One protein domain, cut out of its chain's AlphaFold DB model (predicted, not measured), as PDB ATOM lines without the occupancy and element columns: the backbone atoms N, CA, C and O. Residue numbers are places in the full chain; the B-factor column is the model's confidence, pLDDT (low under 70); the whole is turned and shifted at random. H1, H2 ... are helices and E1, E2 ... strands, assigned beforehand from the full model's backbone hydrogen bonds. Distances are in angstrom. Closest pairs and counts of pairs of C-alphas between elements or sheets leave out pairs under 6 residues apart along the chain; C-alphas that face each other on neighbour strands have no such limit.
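AT A GLANCE: This is residues 303 to 347 of the 742 residues of an uncharacterized protein of Trichomonas vaginalis (UniProt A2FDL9). With little regular structure, this is a long hairpin of two short strands, E1 and E2, whose loop sticks out at residues 314 to 319; a short helix, H1, sits near the other end. Of 45 printed residues, 15 are in named elements, in the order E1, E2, H1, a mixed class; the strands are antiparallel. It is loose and elongated, with a radius of gyration of the C-alphas of 12.7 A and spans of 33 by 18 by 14 A.

IN THESE COORDINATES: E1, residues 306 to 310, begins at C-alpha 306 (489.950, 324.706, 391.726) and is 12.8 A long. E2, residues 326 to 330, measures 13.2 A. H1, residues 338 to 342, measures 6.6 A and ends at C-alpha 342 (491.865, 331.830, 388.672).

HOW THE PARTS SIT: E1 and E2 form a hairpin, with 143 degrees between their directions; N 307 and O 329 are 2.8 A apart, within hydrogen-bond range. The closest C-alphas of E1 and H1, Tyr 307 and Met 342, are 5.5 A apart. H1's O i to N i+4 pair is within hydrogen-bond range.

THE WHOLE: The C-alphas farthest apart, of Leu 318 and Arg 333, are 34.4 A apart. The link from E1 to E2 is long, 15 residues. The printed part has no cut, and no printed residue is under 70 in pLDDT.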
ATOM      1  N   ASP A 303     484.666 325.448 391.992       96.50
ATOM      2  CA  ASP A 303     484.691 325.662 393.441       96.50
ATOM      3  C   ASP A 303     486.016 326.320 393.886       96.50
ATOM      4  O   ASP A 303     487.019 326.233 393.167       96.50
ATOM      5  N   PRO A 304     486.057 326.986 395.058       96.06
ATOM      6  CA  PRO A 304     487.303 327.519 395.608       96.06
ATOM      7  C   PRO A 304     488.398 326.443 395.668       96.06
ATOM      8  O   PRO A 304     488.102 325.286 395.953       96.06
ATOM      9  N   ASP A 305     489.649 326.834 395.406       94.81
ATOM     10  CA  ASP A 305     490.820 325.946 395.273       94.81
ATOM     11  C   ASP A 305     490.848 325.072 394.005       94.81
ATOM     12  O   ASP A 305     491.759 324.259 393.843       94.81
ATOM     13  N   TYR A 306     489.912 325.273 393.074       95.94
ATOM     14  CA  TYR A 306     489.950 324.706 391.726       95.94
ATOM     15  C   TYR A 306     490.006 325.818 390.674       95.94
ATOM     16  O   TYR A 306     489.468 326.910 390.868       95.94
ATOM     17  N   TYR A 307     490.633 325.534 389.535       94.25
ATOM     18  CA  TYR A 307     490.664 326.423 388.377       94.25
ATOM     19  C   TYR A 307     490.142 325.715 387.126       94.25
ATOM     20  O   TYR A 307     490.233 324.493 386.989       94.25
ATOM     21  N   PHE A 308     489.577 326.499 386.208       92.81
ATOM     22  CA  PHE A 308     489.142 326.000 384.911       92.81
ATOM     23  C   PHE A 308     490.352 325.714 384.030       92.81
ATOM     24  O   PHE A 308     491.088 326.632 383.669       92.81
ATOM     25  N   TYR A 309     490.525 324.452 383.658       91.06
ATOM     26  CA  TYR A 309     491.551 324.013 382.730       91.06
ATOM     27  C   TYR A 309     490.902 323.469 381.460       91.06
ATOM     28  O   TYR A 309     489.947 322.693 381.504       91.06
ATOM     29  N   TYR A 310     491.445 323.863 380.315       88.94
ATOM     30  CA  TYR A 310     491.147 323.250 379.031       88.94
ATOM     31  C   TYR A 310     492.459 322.768 378.424       88.94
ATOM     32  O   TYR A 310     493.483 323.447 378.473       88.94
ATOM     33  N   LYS A 311     492.441 321.551 377.887       83.81
ATOM     34  CA  LYS A 311     493.630 320.924 377.319       83.81
ATOM     35  C   LYS A 311     493.814 321.395 375.880       83.81
ATOM     36  O   LYS A 311     492.960 321.111 375.044       83.81
ATOM     37  N   HIS A 312     494.934 322.048 375.582       80.31
ATOM     38  CA  HIS A 312     495.335 322.304 374.199       80.31
ATOM     39  C   HIS A 312     495.688 320.987 373.504       80.31
ATOM     40  O   HIS A 312     496.521 320.211 373.992       80.31
ATOM     41  N   GLN A 313     495.034 320.705 372.376       72.75
ATOM     42  CA  GLN A 313     495.330 319.528 371.564       72.75
ATOM     43  C   GLN A 313     496.411 319.890 370.537       72.75
ATOM     44  O   GLN A 313     496.170 319.960 369.342       72.75
ATOM     45  N   GLY A 314     497.638 320.106 371.023       71.19
ATOM     46  CA  GLY A 314     498.825 320.280 370.179       71.19
ATOM     47  C   GLY A 314     498.939 321.636 369.471       71.19
ATOM     48  O   GLY A 314     498.205 322.575 369.750       71.19
ATOM     49  N   THR A 315     499.918 321.735 368.566       71.38
ATOM     50  CA  THR A 315     500.222 322.932 367.755       71.38
ATOM     51  C   THR A 315     499.429 322.972 366.447       71.38
ATOM     52  O   THR A 315     499.852 323.616 365.485       71.38
ATOM     53  N   ASP A 316     498.324 322.230 366.368       83.12
ATOM     54  CA  ASP A 316     497.544 322.133 365.143       83.12
ATOM     55  C   ASP A 316     496.830 323.457 364.886       83.12
ATOM     56  O   ASP A 316     496.141 324.002 365.741       83.12
ATOM     57  N   PHE A 317     496.947 323.964 363.662       82.94
ATOM     58  CA  PHE A 317     496.287 325.203 363.243       82.94
ATOM     59  C   PHE A 317     494.762 325.193 363.436       82.94
ATOM     60  O   PHE A 317     494.139 326.251 363.498       82.94
ATOM     61  N   LEU A 318     494.158 324.003 363.482       87.75
ATOM     62  CA  LEU A 318     492.727 323.838 363.695       87.75
ATOM     63  C   LEU A 318     492.327 323.924 365.177       87.75
ATOM     64  O   LEU A 318     491.139 324.085 365.443       87.75
ATOM     65  N   ASP A 319     493.269 323.890 366.129       90.00
ATOM     66  CA  ASP A 319     492.994 323.972 367.578       90.00
ATOM     67  C   ASP A 319     492.112 325.176 367.983       90.00
ATOM     68  O   ASP A 319     491.226 324.995 368.820       90.00
ATOM     69  N   PRO A 320     492.235 326.381 367.382       91.06
ATOM     70  CA  PRO A 320     491.349 327.509 367.689       91.06
ATOM     71  C   PRO A 320     489.896 327.312 367.240       91.06
ATOM     72  O   PRO A 320     489.011 327.993 367.754       91.06
ATOM     73  N   PHE A 321     489.657 326.423 366.272       92.31
ATOM     74  CA  PHE A 321     488.340 326.158 365.693       92.31
ATOM     75  C   PHE A 321     487.665 324.934 366.310       92.31
ATOM     76  O   PHE A 321     486.477 324.735 366.083       92.31
ATOM     77  N   ILE A 322     488.402 324.093 367.038       91.56
ATOM     78  CA  ILE A 322     487.887 322.847 367.610       91.56
ATOM     79  C   ILE A 322     487.280 323.124 368.987       91.56
ATOM     80  O   ILE A 322     487.803 323.902 369.787       91.56
ATOM     81  N   ASN A 323     486.158 322.470 369.273       91.44
ATOM     82  CA  ASN A 323     485.499 322.550 370.564       91.44
ATOM     83  C   ASN A 323     486.384 321.957 371.675       91.44
ATOM     84  O   ASN A 323     486.856 320.822 371.588       91.44
ATOM     85  N   LYS A 324     486.597 322.723 372.750       91.12
ATOM     86  CA  LYS A 324     487.463 322.322 373.868       91.12
ATOM     87  C   LYS A 324     486.633 321.862 375.060       91.12
ATOM     88  O   LYS A 324     485.753 322.577 375.543       91.12
ATOM     89  N   THR A 325     486.949 320.676 375.573       91.19
ATOM     90  CA  THR A 325     486.392 320.180 376.835       91.19
ATOM     91  C   THR A 325     487.068 320.875 378.009       91.19
ATOM     92  O   THR A 325     488.293 321.013 378.036       91.19
ATOM     93  N   VAL A 326     486.269 321.283 378.992       91.38
ATOM     94  CA  VAL A 326     486.749 321.974 380.190       91.38
ATOM     95  C   VAL A 326     486.619 321.065 381.402       91.38
ATOM     96  O   VAL A 326     485.575 320.445 381.603       91.38
ATOM     97  N   GLU A 327     487.653 321.044 382.236       94.75
ATOM     98  CA  GLU A 327     487.685 320.331 383.511       94.75
ATOM     99  C   GLU A 327     488.121 321.285 384.636       94.75
ATOM    100  O   GLU A 327     488.914 322.201 384.423       94.75
ATOM    101  N   CYS A 328     487.595 321.089 385.849       95.94
ATOM    102  CA  CYS A 328     488.065 321.816 387.031       95.94
ATOM    103  C   CYS A 328     489.229 321.045 387.662       95.94
ATOM    104  O   CYS A 328     489.032 319.946 388.182       95.94
ATOM    105  N   LEU A 329     490.430 321.625 387.634       96.00
ATOM    106  CA  LEU A 329     491.625 321.043 388.245       96.00
ATOM    107  C   LEU A 329     491.941 321.723 389.580       96.00
ATOM    108  O   LEU A 329     491.712 322.925 389.714       96.00
ATOM    109  N   PRO A 330     492.450 320.985 390.583       96.75
ATOM    110  CA  PRO A 330     492.839 321.579 391.854       96.75
ATOM    111  C   PRO A 330     494.048 322.499 391.670       96.75
ATOM    112  O   PRO A 330     494.956 322.214 390.889       96.75
ATOM    113  N   CYS A 331     494.076 323.589 392.425       96.19
ATOM    114  CA  CYS A 331     495.184 324.528 392.446       96.19
ATOM    115  C   CYS A 331     496.344 324.035 393.321       96.19
ATOM    116  O   CYS A 331     496.145 323.414 394.371       96.19
ATOM    117  N   ALA A 332     497.574 324.376 392.933       95.25
ATOM    118  CA  ALA A 332     498.750 324.147 393.760       95.25
ATOM    119  C   ALA A 332     498.669 324.949 395.073       95.25
ATOM    120  O   ALA A 332     498.184 326.079 395.112       95.25
ATOM    121  N   ARG A 333     499.232 324.406 396.163       91.00
ATOM    122  CA  ARG A 333     499.199 325.045 397.502       91.00
ATOM    123  C   ARG A 333     499.853 326.432 397.559       91.00
ATOM    124  O   ARG A 333     499.566 327.207 398.467       91.00
ATOM    125  N   HIS A 334     500.757 326.724 396.628       90.12
ATOM    126  CA  HIS A 334     501.489 327.985 396.548       90.12
ATOM    127  C   HIS A 334     501.390 328.563 395.132       90.12
ATOM    128  O   HIS A 334     502.357 328.550 394.377       90.12
ATOM    129  N   VAL A 335     500.206 329.062 394.773       89.25
ATOM    130  CA  VAL A 335     499.987 329.812 393.527       89.25
ATOM    131  C   VAL A 335     500.409 331.275 393.676       89.25
ATOM    132  O   VAL A 335     500.193 331.904 394.711       89.25
ATOM    133  N   THR A 336     501.017 331.829 392.625       91.31
ATOM    134  CA  THR A 336     501.410 333.246 392.530       91.31
ATOM    135  C   THR A 336     500.941 333.828 391.196       91.31
ATOM    136  O   THR A 336     500.677 333.088 390.249       91.31
ATOM    137  N   GLY A 337     500.802 335.154 391.115       91.50
ATOM    138  CA  GLY A 337     500.395 335.837 389.883       91.50
ATOM    139  C   GLY A 337     498.946 335.550 389.473       91.50
ATOM    140  O   GLY A 337     498.064 335.468 390.326       91.50
ATOM    141  N   VAL A 338     498.715 335.386 388.165       88.94
ATOM    142  CA  VAL A 338     497.384 335.209 387.544       88.94
ATOM    143  C   VAL A 338     496.631 333.994 388.104       88.94
ATOM    144  O   VAL A 338     495.411 334.035 388.259       88.94
ATOM    145  N   CYS A 339     497.353 332.945 388.509       92.00
ATOM    146  CA  CYS A 339     496.755 331.756 389.112       92.00
ATOM    147  C   CYS A 339     496.003 332.042 390.417       92.00
ATOM    148  O   CYS A 339     495.027 331.363 390.717       92.00
ATOM    149  N   VAL A 340     496.402 333.065 391.183       94.25
ATOM    150  CA  VAL A 340     495.692 333.438 392.418       94.25
ATOM    151  C   VAL A 340     494.270 333.896 392.108       94.25
ATOM    152  O   VAL A 340     493.357 333.603 392.872       94.25
ATOM    153  N   ASP A 341     494.063 334.592 390.990       91.94
ATOM    154  CA  ASP A 341     492.736 335.053 390.586       91.94
ATOM    155  C   ASP A 341     491.896 333.923 389.980       91.94
ATOM    156  O   ASP A 341     490.699 333.832 390.265       91.94
ATOM    157  N   MET A 342     492.528 333.014 389.231       91.44
ATOM    158  CA  MET A 342     491.865 331.830 388.672       91.44
ATOM    159  C   MET A 342     491.399 330.842 389.758       91.44
ATOM    160  O   MET A 342     490.320 330.270 389.630       91.44
ATOM    161  N   CYS A 343     492.152 330.696 390.854       94.75
ATOM    162  CA  CYS A 343     491.849 329.772 391.959       94.75
ATOM    163  C   CYS A 343     490.825 330.293 392.982       94.75
ATOM    164  O   CYS A 343     490.424 329.563 393.889       94.75
ATOM    165  N   LYS A 344     490.378 331.553 392.864       94.44
ATOM    166  CA  LYS A 344     489.374 332.144 393.773       94.44
ATOM    167  C   LYS A 344     487.958 331.590 393.578       94.44
ATOM    168  O   LYS A 344     487.069 331.973 394.336       94.44
ATOM    169  N   GLY A 345     487.726 330.756 392.561       90.88
ATOM    170  CA  GLY A 345     486.385 330.288 392.198       90.88
ATOM    171  C   GLY A 345     485.484 331.421 391.696       90.88
ATOM    172  O   GLY A 345     484.294 331.469 392.002       90.88
ATOM    173  N   THR A 346     486.052 332.399 390.977       92.44
ATOM    174  CA  THR A 346     485.255 333.508 390.437       92.44
ATOM    175  C   THR A 346     484.373 333.018 389.292       92.44
ATOM    176  O   THR A 346     484.834 332.372 388.352       92.44
ATOM    177  N   TYR A 347     483.078 333.323 389.371       94.00
ATOM    178  CA  TYR A 347     482.141 333.013 388.297       94.00
ATOM    179  C   TYR A 347     482.362 333.984 387.140       94.00
ATOM    180  O   TYR A 347     482.242 335.199 387.306       94.00
TER     181      TYR A 347